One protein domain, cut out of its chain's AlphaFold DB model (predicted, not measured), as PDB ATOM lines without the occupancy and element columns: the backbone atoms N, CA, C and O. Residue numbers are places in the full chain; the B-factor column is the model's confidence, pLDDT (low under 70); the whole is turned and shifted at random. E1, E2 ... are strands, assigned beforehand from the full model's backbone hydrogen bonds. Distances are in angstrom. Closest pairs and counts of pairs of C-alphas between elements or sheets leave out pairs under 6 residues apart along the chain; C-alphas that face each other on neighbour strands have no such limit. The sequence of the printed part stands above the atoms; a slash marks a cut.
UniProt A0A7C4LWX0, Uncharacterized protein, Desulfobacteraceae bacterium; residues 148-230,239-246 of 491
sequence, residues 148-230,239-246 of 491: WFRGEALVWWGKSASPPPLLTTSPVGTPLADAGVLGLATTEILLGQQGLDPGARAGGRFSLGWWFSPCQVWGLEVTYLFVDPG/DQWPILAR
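AT A GLANCE: This is residues 148 to 230 and 239 to 246 of the 491 residues of an uncharacterized protein of Desulfobacteraceae bacterium (UniProt A0A7C4LWX0). A long, twisted blade of three strands, E1, E4 and E5, makes one end of a rod, and a small head, the hairpin of E2 and E3 with the loop of residues 170 to 187, makes the other. Residues 158 to 166 and 192 to 199 join the two. The printed part has 91 residues and five named strands, E1 to E5 in chain order, with no named helix; the sheets, E1 - E4 - E5 and E2 - E3, are antiparallel. The class is all strand, with 38 of the 91 residues in named strands. The whole is extended, with a radius of gyration of the C-alphas of 23.4 A and spans of 75 by 24 by 16 A.

HOW THE PARTS SIT: E1, residues 148 to 157, is an edge strand antiparallel to the inner strand E4, residues 200 to 211, at 160 degrees; N 152 and O 205 are 2.9 A apart, within hydrogen-bond range. E5, residues 219 to 227, is the other edge strand and forms a hairpin with E4, at 167 degrees, with N 206 and O 224 at 2.8 A. E2, residues 167 to 169, and E3, residues 188 to 191, form a hairpin at 150 degrees, with N 169 and O 188 at 2.9 A. Residues 168 to 169 of E2 also pair antiparallel with residues 244 to 245. E1 and E2 are apart, as are E3 and E4.

IN THESE COORDINATES: E1 begins at C-alpha 148 (-49.423, 58.028, 10.104) and is 28.2 A long. E2 measures 7.1 A and E3 9.3 A. E4 is 35.1 A long, and E5, 26.5 A, ends at C-alpha 227 (-30.790, 46.256, 5.685).

THE WHOLE: The C-alphas farthest apart, of Gly 173 and Pro 214, are 75.6 A apart. Residues 231 to 238 are not printed, a gap of 28.9 A between C-alphas 230 and 239. The link from E2 to E3 is long. Mean pLDDT of the printed part is 80.5; 15 residues are under 70, among them 192 to 195 and 213 to 215.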
ATOM      1  N   TRP A 148     -50.673  57.363  10.454       85.19
ATOM      2  CA  TRP A 148     -49.423  58.028  10.104       85.19
ATOM      3  C   TRP A 148     -48.414  57.044   9.505       85.19
ATOM      4  O   TRP A 148     -48.441  55.846   9.785       85.19
ATOM      5  N   PHE A 149     -47.515  57.561   8.667       92.19
ATOM      6  CA  PHE A 149     -46.443  56.801   8.028       92.19
ATOM      7  C   PHE A 149     -45.127  57.577   8.110       92.19
ATOM      8  O   PHE A 149     -45.112  58.799   7.956       92.19
ATOM      9  N   ARG A 150     -44.019  56.865   8.327       91.88
ATOM     10  CA  ARG A 150     -42.659  57.411   8.385       91.88
ATOM     11  C   ARG A 150     -41.722  56.485   7.619       91.88
ATOM     12  O   ARG A 150     -41.651  55.300   7.927       91.88
ATOM     13  N   GLY A 151     -41.000  57.032   6.647       93.88
ATOM     14  CA  GLY A 151     -39.932  56.332   5.934       93.88
ATOM     15  C   GLY A 151     -38.585  56.985   6.212       93.88
ATOM     16  O   GLY A 151     -38.449  58.198   6.080       93.88
ATOM     17  N   GLU A 152     -37.595  56.181   6.580       95.00
ATOM     18  CA  GLU A 152     -36.219  56.606   6.826       95.00
ATOM     19  C   GLU A 152     -35.271  55.796   5.942       95.00
ATOM     20  O   GLU A 152     -35.303  54.565   5.968       95.00
ATOM     21  N   ALA A 153     -34.401  56.475   5.195       93.19
ATOM     22  CA  ALA A 153     -33.219  55.846   4.613       93.19
ATOM     23  C   ALA A 153     -32.125  55.774   5.686       93.19
ATOM     24  O   ALA A 153     -31.883  56.755   6.390       93.19
ATOM     25  N   LEU A 154     -31.471  54.621   5.816       91.06
ATOM     26  CA  LEU A 154     -30.469  54.357   6.845       91.06
ATOM     27  C   LEU A 154     -29.159  53.886   6.210       91.06
ATOM     28  O   LEU A 154     -29.159  53.120   5.247       91.06
ATOM     29  N   VAL A 155     -28.039  54.303   6.800       89.56
ATOM     30  CA  VAL A 155     -26.728  53.682   6.580       89.56
ATOM     31  C   VAL A 155     -26.332  53.008   7.885       89.56
ATOM     32  O   VAL A 155     -26.215  53.665   8.917       89.56
ATOM     33  N   TRP A 156     -26.174  51.690   7.845       84.25
ATOM     34  CA  TRP A 156     -25.972  50.845   9.013       84.25
ATOM     35  C   TRP A 156     -24.572  50.236   8.972       84.25
ATOM     36  O   TRP A 156     -24.256  49.469   8.067       84.25
ATOM     37  N   TRP A 157     -23.733  50.540   9.961       84.25
ATOM     38  CA  TRP A 157     -22.467  49.837  10.168       84.25
ATOM     39  C   TRP A 157     -22.668  48.746  11.219       84.25
ATOM     40  O   TRP A 157     -23.148  48.997  12.328       84.25
ATOM     41  N   GLY A 158     -22.351  47.503  10.865       76.56
ATOM     42  CA  GLY A 158     -22.344  46.414  11.838       76.56
ATOM     43  C   GLY A 158     -21.081  46.461  12.698       76.56
ATOM     44  O   GLY A 158     -20.044  46.965  12.275       76.56
ATOM     45  N   LYS A 159     -21.134  45.887  13.903       71.31
ATOM     46  CA  LYS A 159     -19.893  45.461  14.565       71.31
ATOM     47  C   LYS A 159     -19.347  44.260  13.793       71.31
ATOM     48  O   LYS A 159     -20.138  43.405  13.395       71.31
ATOM     49  N   SER A 160     -18.027  44.196  13.611       67.12
ATOM     50  CA  SER A 160     -17.362  43.024  13.031       67.12
ATOM     51  C   SER A 160     -17.822  41.754  13.749       67.12
ATOM     52  O   SER A 160     -17.838  41.698  14.983       67.12
ATOM     53  N   ALA A 161     -18.260  40.769  12.970       66.94
ATOM     54  CA  ALA A 161     -18.808  39.524  13.474       66.94
ATOM     55  C   ALA A 161     -17.823  38.386  13.207       66.94
ATOM     56  O   ALA A 161     -17.254  38.291  12.123       66.94
ATOM     57  N   SER A 162     -17.676  37.487  14.174       75.50
ATOM     58  CA  SER A 162     -17.054  36.180  13.971       75.50
ATOM     59  C   SER A 162     -18.162  35.172  13.643       75.50
ATOM     60  O   SER A 162     -18.758  34.624  14.574       75.50
ATOM     61  N   PRO A 163     -18.516  34.939  12.362       75.94
ATOM     62  CA  PRO A 163     -19.441  33.864  12.023       75.94
ATOM     63  C   PRO A 163     -18.826  32.504  12.393       75.94
ATOM     64  O   PRO A 163     -17.599  32.397  12.533       75.94
ATOM     65  N   PRO A 164     -19.646  31.444  12.529       78.62
ATOM     66  CA  PRO A 164     -19.131  30.088  12.699       78.62
ATOM     67  C   PRO A 164     -18.165  29.720  11.557       78.62
ATOM     68  O   PRO A 164     -18.216  30.341  10.494       78.62
ATOM     69  N   PRO A 165     -17.288  28.717  11.739       79.69
ATOM     70  CA  PRO A 165     -16.399  28.248  10.680       79.69
ATOM     71  C   PRO A 165     -17.178  27.929   9.395       79.69
ATOM     72  O   PRO A 165     -18.112  27.128   9.415       79.69
ATOM     73  N   LEU A 166     -16.788  28.555   8.284       81.94
ATOM     74  CA  LEU A 166     -17.432  28.429   6.970       81.94
ATOM     75  C   LEU A 166     -16.605  27.582   5.990       81.94
ATOM     76  O   LEU A 166     -17.174  26.927   5.117       81.94
ATOM     77  N   LEU A 167     -15.276  27.579   6.141       85.38
ATOM     78  CA  LEU A 167     -14.345  26.789   5.332       85.38
ATOM     79  C   LEU A 167     -13.165  26.318   6.189       85.38
ATOM     80  O   LEU A 167     -12.583  27.110   6.933       85.38
ATOM     81  N   THR A 168     -12.791  25.049   6.052       88.31
ATOM     82  CA  THR A 168     -11.625  24.440   6.707       88.31
ATOM     83  C   THR A 168     -10.711  23.735   5.707       88.31
ATOM     84  O   THR A 168     -11.117  23.382   4.598       88.31
ATOM     85  N   THR A 169      -9.462  23.536   6.121       89.75
ATOM     86  CA  THR A 169      -8.423  22.784   5.411       89.75
ATOM     87  C   THR A 169      -7.762  21.772   6.341       89.75
ATOM     88  O   THR A 169      -7.775  21.941   7.563       89.75
ATOM     89  N   SER A 170      -7.167  20.730   5.760       88.12
ATOM     90  CA  SER A 170      -6.435  19.692   6.492       88.12
ATOM     91  C   SER A 170      -5.146  19.274   5.769       88.12
ATOM     92  O   SER A 170      -5.092  19.328   4.537       88.12
ATOM     93  N   PRO A 171      -4.101  18.820   6.492       84.69
ATOM     94  CA  PRO A 171      -2.873  18.315   5.880       84.69
ATOM     95  C   PRO A 171      -3.101  17.114   4.953       84.69
ATOM     96  O   PRO A 171      -3.948  16.252   5.212       84.69
ATOM     97  N   VAL A 172      -2.287  17.015   3.899       77.75
ATOM     98  CA  VAL A 172      -2.288  15.872   2.970       77.75
ATOM     99  C   VAL A 172      -2.051  14.568   3.740       77.75
ATOM    100  O   VAL A 172      -1.070  14.445   4.467       77.75
ATOM    101  N   GLY A 173      -2.946  13.593   3.560       79.06
ATOM    102  CA  GLY A 173      -2.923  12.310   4.272       79.06
ATOM    103  C   GLY A 173      -3.904  12.206   5.446       79.06
ATOM    104  O   GLY A 173      -4.053  11.118   5.997       79.06
ATOM    105  N   THR A 174      -4.611  13.287   5.799       81.44
ATOM    106  CA  THR A 174      -5.738  13.236   6.754       81.44
ATOM    107  C   THR A 174      -6.847  12.306   6.222       81.44
ATOM    108  O   THR A 174      -7.222  12.443   5.052       81.44
ATOM    109  N   PRO A 175      -7.391  11.367   7.024       78.56
ATOM    110  CA  PRO A 175      -8.502  10.515   6.601       78.56
ATOM    111  C   PRO A 175      -9.766  11.314   6.259       78.56
ATOM    112  O   PRO A 175     -10.058  12.343   6.864       78.56
ATOM    113  N   LEU A 176     -10.566  10.803   5.317       75.44
ATOM    114  CA  LEU A 176     -11.775  11.487   4.830       75.44
ATOM    115  C   LEU A 176     -12.850  11.697   5.916       75.44
ATOM    116  O   LEU A 176     -13.677  12.589   5.776       75.44
ATOM    117  N   ALA A 177     -12.838  10.892   6.984       72.69
ATOM    118  CA  ALA A 177     -13.734  11.055   8.131       72.69
ATOM    119  C   ALA A 177     -13.335  12.231   9.046       72.69
ATOM    120  O   ALA A 177     -14.208  12.865   9.632       72.69
ATOM    121  N   ASP A 178     -12.038  12.540   9.128       71.12
ATOM    122  CA  ASP A 178     -11.480  13.537  10.054       71.12
ATOM    123  C   ASP A 178     -11.334  14.926   9.398       71.12
ATOM    124  O   ASP A 178     -11.214  15.950  10.075       71.12
ATOM    125  N   ALA A 179     -11.337  14.971   8.062       78.38
ATOM    126  CA  ALA A 179     -11.144  16.177   7.266       78.38
ATOM    127  C   ALA A 179     -12.301  17.181   7.438       78.38
ATOM    128  O   ALA A 179     -13.398  16.997   6.908       78.38
ATOM    129  N   GLY A 180     -12.036  18.283   8.144       74.75
ATOM    130  CA  GLY A 180     -13.014  19.342   8.408       74.75
ATOM    131  C   GLY A 180     -13.780  19.214   9.730       74.75
ATOM    132  O   GLY A 180     -14.615  20.078  10.010       74.75
ATOM    133  N   VAL A 181     -13.466  18.209  10.560       78.69
ATOM    134  CA  VAL A 181     -13.991  18.094  11.930       78.69
ATOM    135  C   VAL A 181     -13.421  19.222  12.789       78.69
ATOM    136  O   VAL A 181     -12.203  19.351  12.952       78.69
ATOM    137  N   LEU A 182     -14.297  20.052  13.350       74.50
ATOM    138  CA  LEU A 182     -13.905  21.195  14.170       74.50
ATOM    139  C   LEU A 182     -13.358  20.768  15.538       74.50
ATOM    140  O   LEU A 182     -14.032  20.091  16.308       74.50
ATOM    141  N   GLY A 183     -12.145  21.232  15.854       67.75
ATOM    142  CA  GLY A 183     -11.455  20.976  17.126       67.75
ATOM    143  C   GLY A 183     -10.309  19.963  17.048       67.75
ATOM    144  O   GLY A 183      -9.552  19.847  18.010       67.75
ATOM    145  N   LEU A 184     -10.125  19.269  15.917       74.19
ATOM    146  CA  LEU A 184      -8.942  18.432  15.691       74.19
ATOM    147  C   LEU A 184      -7.717  19.279  15.318       74.19
ATOM    148  O   LEU A 184      -7.821  20.250  14.573       74.19
ATOM    149  N   ALA A 185      -6.530  18.850  15.757       71.25
ATOM    150  CA  ALA A 185      -5.254  19.484  15.397       71.25
ATOM    151  C   ALA A 185      -4.897  19.369  13.895       71.25
ATOM    152  O   ALA A 185      -3.953  20.001  13.431       71.25
ATOM    153  N   THR A 186      -5.648  18.563  13.138       77.56
ATOM    154  CA  THR A 186      -5.576  18.407  11.678       77.56
ATOM    155  C   THR A 186      -6.525  19.339  10.915       77.56
ATOM    156  O   THR A 186      -6.566  19.267   9.688       77.56
ATOM    157  N   THR A 187      -7.285  20.203  11.595       81.62
ATOM    158  CA  THR A 187      -8.290  21.081  10.974       81.62
ATOM    159  C   THR A 187      -7.961  22.553  11.219       81.62
ATOM    160  O   THR A 187      -8.149  23.071  12.318       81.62
ATOM    161  N   GLU A 188      -7.523  23.254  10.174       83.62
ATOM    162  CA  GLU A 188      -7.304  24.706  10.179       83.62
ATOM    163  C   GLU A 188      -8.502  25.428   9.540       83.62
ATOM    164  O   GLU A 188      -9.108  24.934   8.587       83.62
ATOM    165  N   ILE A 189      -8.880  26.596  10.070       84.25
ATOM    166  CA  ILE A 189     -10.072  27.349   9.648       84.25
ATOM    167  C   ILE A 189      -9.653  28.471   8.690       84.25
ATOM    168  O   ILE A 189      -9.052  29.459   9.107       84.25
ATOM    169  N   LEU A 190     -10.010  28.326   7.410       81.81
ATOM    170  CA  LEU A 190      -9.709  29.293   6.345       81.81
ATOM    171  C   LEU A 190     -10.728  30.439   6.260       81.81
ATOM    172  O   LEU A 190     -10.387  31.526   5.798       81.81
ATOM    173  N   LEU A 191     -11.975  30.204   6.684       79.25
ATOM    174  CA  LEU A 191     -13.028  31.221   6.738       79.25
ATOM    175  C   LEU A 191     -13.962  30.979   7.930       79.25
ATOM    176  O   LEU A 191     -14.305  29.836   8.235       79.25
ATOM    177  N   GLY A 192     -14.421  32.061   8.562       69.50
ATOM    178  CA  GLY A 192     -15.137  32.034   9.842       69.50
ATOM    179  C   GLY A 192     -14.186  32.121  11.039       69.50
ATOM    180  O   GLY A 192     -12.970  32.071  10.871       69.50
ATOM    181  N   GLN A 193     -14.738  32.311  12.243       68.12
ATOM    182  CA  GLN A 193     -14.051  32.700  13.496       68.12
ATOM    183  C   GLN A 193     -13.308  34.048  13.463       68.12
ATOM    184  O   GLN A 193     -13.370  34.802  14.434       68.12
ATOM    185  N   GLN A 194     -12.639  34.393  12.366       69.31
ATOM    186  CA  GLN A 194     -12.045  35.713  12.171       69.31
ATOM    187  C   GLN A 194     -13.137  36.783  12.023       69.31
ATOM    188  O   GLN A 194     -14.222  36.507  11.505       69.31
ATOM    189  N   GLY A 195     -12.846  37.996  12.497       63.47
ATOM    190  CA  GLY A 195     -13.782  39.117  12.473       63.47
ATOM    191  C   GLY A 195     -14.017  39.623  11.054       63.47
ATOM    192  O   GLY A 195     -13.232  40.411  10.529       63.47
ATOM    193  N   LEU A 196     -15.121  39.198  10.446       70.00
ATOM    194  CA  LEU A 196     -15.614  39.738   9.187       70.00
ATOM    195  C   LEU A 196     -16.325  41.059   9.482       70.00
ATOM    196  O   LEU A 196     -17.383  41.093  10.113       70.00
ATOM    197  N   ASP A 197     -15.708  42.165   9.063       70.50
ATOM    198  CA  ASP A 197     -16.354  43.474   9.075       70.50
ATOM    199  C   ASP A 197     -17.462  43.495   8.002       70.50
ATOM    200  O   ASP A 197     -17.165  43.307   6.819       70.50
ATOM    201  N   PRO A 198     -18.743  43.673   8.378       67.75
ATOM    202  CA  PRO A 198     -19.850  43.664   7.428       67.75
ATOM    203  C   PRO A 198     -19.938  44.947   6.585       67.75
ATOM    204  O   PRO A 198     -20.801  45.005   5.704       67.75
ATOM    205  N   GLY A 199     -19.099  45.953   6.856       75.06
ATOM    206  CA  GLY A 199     -19.068  47.242   6.175       75.06
ATOM    207  C   GLY A 199     -20.224  48.175   6.544       75.06
ATOM    208  O   GLY A 199     -21.090  47.863   7.369       75.06
ATOM    209  N   ALA A 200     -20.245  49.343   5.899       80.94
ATOM    210  CA  ALA A 200     -21.391  50.244   5.911       80.94
ATOM    211  C   ALA A 200     -22.410  49.782   4.858       80.94
ATOM    212  O   ALA A 200     -22.102  49.736   3.668       80.94
ATOM    213  N   ARG A 201     -23.619  49.438   5.300       84.38
ATOM    214  CA  ARG A 201     -24.697  48.881   4.472       84.38
ATOM    215  C   ARG A 201     -25.820  49.891   4.300       84.38
ATOM    216  O   ARG A 201     -26.167  50.596   5.247       84.38
ATOM    217  N   ALA A 202     -26.416  49.937   3.114       87.75
ATOM    218  CA  ALA A 202     -27.662  50.664   2.914       87.75
ATOM    219  C   ALA A 202     -28.834  49.911   3.568       87.75
ATOM    220  O   ALA A 202     -28.804  48.691   3.732       87.75
ATOM    221  N   GLY A 203     -29.882  50.635   3.932       91.50
ATOM    222  CA  GLY A 203     -31.108  50.069   4.474       91.50
ATOM    223  C   GLY A 203     -32.178  51.135   4.648       91.50
ATOM    224  O   GLY A 203     -32.030  52.278   4.208       91.50
ATOM    225  N   GLY A 204     -33.255  50.776   5.331       92.38
ATOM    226  CA  GLY A 204     -34.302  51.722   5.665       92.38
ATOM    227  C   GLY A 204     -35.311  51.174   6.658       92.38
ATOM    228  O   GLY A 204     -35.459  49.963   6.840       92.38
ATOM    229  N   ARG A 205     -36.006  52.098   7.314       94.56
ATOM    230  CA  ARG A 205     -37.036  51.814   8.309       94.56
ATOM    231  C   ARG A 205     -38.348  52.452   7.874       94.56
ATOM    232  O   ARG A 205     -38.401  53.651   7.616       94.56
ATOM    233  N   PHE A 206     -39.395  51.641   7.803       95.06
ATOM    234  CA  PHE A 206     -40.753  52.067   7.500       95.06
ATOM    235  C   PHE A 206     -41.641  51.806   8.713       95.06
ATOM    236  O   PHE A 206     -41.818  50.655   9.107       95.06
ATOM    237  N   SER A 207     -42.206  52.860   9.290       94.81
ATOM    238  CA  SER A 207     -43.215  52.773  10.346       94.81
ATOM    239  C   SER A 207     -44.582  53.147   9.792       94.81
ATOM    240  O   SER A 207     -44.718  54.157   9.097       94.81
ATOM    241  N   LEU A 208     -45.596  52.360  10.137       94.62
ATOM    242  CA  LEU A 208     -47.009  52.649   9.899       94.62
ATOM    243  C   LEU A 208     -47.739  52.567  11.243       94.62
ATOM    244  O   LEU A 208     -47.751  51.502  11.859       94.62
ATOM    245  N   GLY A 209     -48.335  53.667  11.702       90.25
ATOM    246  CA  GLY A 209     -48.989  53.737  13.009       90.25
ATOM    247  C   GLY A 209     -50.435  54.213  12.949       90.25
ATOM    248  O   GLY A 209     -50.791  55.033  12.104       90.25
ATOM    249  N   TRP A 210     -51.278  53.695  13.845       89.50
ATOM    250  CA  TRP A 210     -52.698  54.038  13.945       89.50
ATOM    251  C   TRP A 210     -53.140  54.294  15.394       89.50
ATOM    252  O   TRP A 210     -53.063  53.412  16.250       89.50
ATOM    253  N   TRP A 211     -53.654  55.498  15.657       82.25
ATOM    254  CA  TRP A 211     -54.229  55.906  16.940       82.25
ATOM    255  C   TRP A 211     -55.700  55.483  17.089       82.25
ATOM    256  O   TRP A 211     -56.595  55.986  16.396       82.25
ATOM    257  N   PHE A 212     -55.961  54.592  18.050       78.69
ATOM    258  CA  PHE A 212     -57.298  54.089  18.380       78.69
ATOM    259  C   PHE A 212     -58.127  55.142  19.131       78.69
ATOM    260  O   PHE A 212     -59.281  55.411  18.791       78.69
ATOM    261  N   SER A 213     -57.528  55.798  20.123       63.75
ATOM    262  CA  SER A 213     -58.150  56.893  20.878       63.75
ATOM    263  C   SER A 213     -58.123  58.218  20.095       63.75
ATOM    264  O   SER A 213     -57.089  58.503  19.488       63.75
ATOM    265  N   PRO A 214     -59.160  59.081  20.171       60.69
ATOM    266  CA  PRO A 214     -59.113  60.433  19.593       60.69
ATOM    267  C   PRO A 214     -57.926  61.264  20.107       60.69
ATOM    268  O   PRO A 214     -57.229  61.892  19.320       60.69
ATOM    269  N   CYS A 215     -57.642  61.190  21.411       66.75
ATOM    270  CA  CYS A 215     -56.558  61.921  22.076       66.75
ATOM    271  C   CYS A 215     -55.138  61.368  21.807       66.75
ATOM    272  O   CYS A 215     -54.215  61.733  22.522       66.75
ATOM    273  N   GLN A 216     -54.961  60.429  20.864       71.69
ATOM    274  CA  GLN A 216     -53.680  59.755  20.556       71.69
ATOM    275  C   GLN A 216     -52.967  59.068  21.748       71.69
ATOM    276  O   GLN A 216     -51.806  58.698  21.657       71.69
ATOM    277  N   VAL A 217     -53.675  58.821  22.853       65.50
ATOM    278  CA  VAL A 217     -53.145  58.161  24.058       65.50
ATOM    279  C   VAL A 217     -52.920  56.649  23.899       65.50
ATOM    280  O   VAL A 217     -52.099  56.083  24.609       65.50
ATOM    281  N   TRP A 218     -53.664  55.974  23.014       67.81
ATOM    282  CA  TRP A 218     -53.552  54.529  22.752       67.81
ATOM    283  C   TRP A 218     -53.584  54.263  21.237       67.81
ATOM    284  O   TRP A 218     -54.466  54.762  20.526       67.81
ATOM    285  N   GLY A 219     -52.652  53.448  20.738       81.94
ATOM    286  CA  GLY A 219     -52.499  53.123  19.317       81.94
ATOM    287  C   GLY A 219     -51.588  51.918  19.065       81.94
ATOM    288  O   GLY A 219     -51.125  51.273  20.003       81.94
ATOM    289  N   LEU A 220     -51.345  51.621  17.789       86.50
ATOM    290  CA  LEU A 220     -50.501  50.523  17.310       86.50
ATOM    291  C   LEU A 220     -49.537  51.040  16.239       86.50
ATOM    292  O   LEU A 220     -49.995  51.608  15.252       86.50
ATOM    293  N   GLU A 221     -48.236  50.789  16.388       92.25
ATOM    294  CA  GLU A 221     -47.235  50.969  15.327       92.25
ATOM    295  C   GLU A 221     -46.760  49.607  14.806       92.25
ATOM    296  O   GLU A 221     -46.511  48.681  15.579       92.25
ATOM    297  N   VAL A 222     -46.599  49.499  13.488       91.69
ATOM    298  CA  VAL A 222     -45.873  48.420  12.817       91.69
ATOM    299  C   VAL A 222     -44.624  49.013  12.172       91.69
ATOM    300  O   VAL A 222     -44.713  49.759  11.197       91.69
ATOM    301  N   THR A 223     -43.457  48.667  12.713       92.50
ATOM    302  CA  THR A 223     -42.145  49.067  12.190       92.50
ATOM    303  C   THR A 223     -41.519  47.915  11.399       92.50
ATOM    304  O   THR A 223     -41.304  46.832  11.942       92.50
ATOM    305  N   TYR A 224     -41.161  48.143  10.136       92.12
ATOM    306  CA  TYR A 224     -40.359  47.228   9.325       92.12
ATOM    307  C   TYR A 224     -38.978  47.831   9.060       92.12
ATOM    308  O   TYR A 224     -38.865  48.950   8.557       92.12
ATOM    309  N   LEU A 225     -37.924  47.087   9.393       93.44
ATOM    310  CA  LEU A 225     -36.532  47.439   9.116       93.44
ATOM    311  C   LEU A 225     -35.991  46.484   8.051       93.44
ATOM    312  O   LEU A 225     -36.037  45.270   8.242       93.44
ATOM    313  N   PHE A 226     -35.424  47.029   6.978       88.12
ATOM    314  CA  PHE A 226     -34.602  46.272   6.038       88.12
ATOM    315  C   PHE A 226     -33.177  46.826   6.034       88.12
ATOM    316  O   PHE A 226     -32.957  48.033   6.144       88.12
ATOM    317  N   VAL A 227     -32.202  45.934   5.897       89.00
ATOM    318  CA  VAL A 227     -30.790  46.256   5.685       89.00
ATOM    319  C   VAL A 227     -30.318  45.370   4.545       89.00
ATOM    320  O   VAL A 227     -30.699  44.201   4.481       89.00
ATOM    321  N   ASP A 228     -29.525  45.931   3.642       83.25
ATOM    322  CA  ASP A 228     -28.982  45.219   2.495       83.25
ATOM    323  C   ASP A 228     -28.167  43.990   2.957       83.25
ATOM    324  O   ASP A 228     -27.254  44.128   3.790       83.25
ATOM    325  N   PRO A 229     -28.467  42.771   2.463       69.25
ATOM    326  CA  PRO A 229     -27.689  41.572   2.754       69.25
ATOM    327  C   PRO A 229     -26.381  41.583   1.945       69.25
ATOM    328  O   PRO A 229     -26.114  40.668   1.183       69.25
ATOM    329  N   GLY A 230     -25.564  42.625   2.133       66.12
ATOM    330  CA  GLY A 230     -24.325  42.862   1.400       66.12
ATOM    331  C   GLY A 230     -23.421  41.632   1.339       66.12
ATOM    332  O   GLY A 230     -22.949  41.144   2.376       66.12
ATOM    333  N   ASP A 239      -4.812  24.097  -5.262       77.88
ATOM    334  CA  ASP A 239      -3.392  24.215  -5.622       77.88
ATOM    335  C   ASP A 239      -2.535  24.732  -4.454       77.88
ATOM    336  O   ASP A 239      -1.334  24.475  -4.400       77.88
ATOM    337  N   GLN A 240      -3.158  25.466  -3.523       76.06
ATOM    338  CA  GLN A 240      -2.536  25.950  -2.284       76.06
ATOM    339  C   GLN A 240      -3.011  25.166  -1.054       76.06
ATOM    340  O   GLN A 240      -2.241  24.979  -0.115       76.06
ATOM    341  N   TRP A 241      -4.259  24.685  -1.069       77.31
ATOM    342  CA  TRP A 241      -4.912  24.020   0.061       77.31
ATOM    343  C   TRP A 241      -5.494  22.669  -0.392       77.31
ATOM    344  O   TRP A 241      -6.647  22.615  -0.816       77.31
ATOM    345  N   PRO A 242      -4.712  21.569  -0.358       78.25
ATOM    346  CA  PRO A 242      -5.062  20.320  -1.049       78.25
ATOM    347  C   PRO A 242      -6.347  19.623  -0.580       78.25
ATOM    348  O   PRO A 242      -6.898  18.804  -1.315       78.25
ATOM    349  N   ILE A 243      -6.818  19.924   0.631       81.38
ATOM    350  CA  ILE A 243      -8.086  19.441   1.182       81.38
ATOM    351  C   ILE A 243      -8.895  20.674   1.582       81.38
ATOM    352  O   ILE A 243      -8.461  21.432   2.441       81.38
ATOM    353  N   LEU A 244     -10.074  20.857   0.986       84.38
ATOM    354  CA  LEU A 244     -11.027  21.909   1.349       84.38
ATOM    355  C   LEU A 244     -12.333  21.257   1.803       84.38
ATOM    356  O   LEU A 244     -12.948  20.504   1.046       84.38
ATOM    357  N   ALA A 245     -12.759  21.552   3.030       80.56
ATOM    358  CA  ALA A 245     -13.933  20.956   3.658       80.56
ATOM    359  C   ALA A 245     -14.911  22.030   4.157       80.56
ATOM    360  O   ALA A 245     -14.513  23.104   4.615       80.56
ATOM    361  N   ARG A 246     -16.217  21.733   4.090       81.50
ATOM    362  CA  ARG A 246     -17.221  22.507   4.834       81.50
ATOM    363  C   ARG A 246     -17.177  22.052   6.296       81.50
ATOM    364  O   ARG A 246     -17.293  20.846   6.513       81.50
TER     365      ARG A 246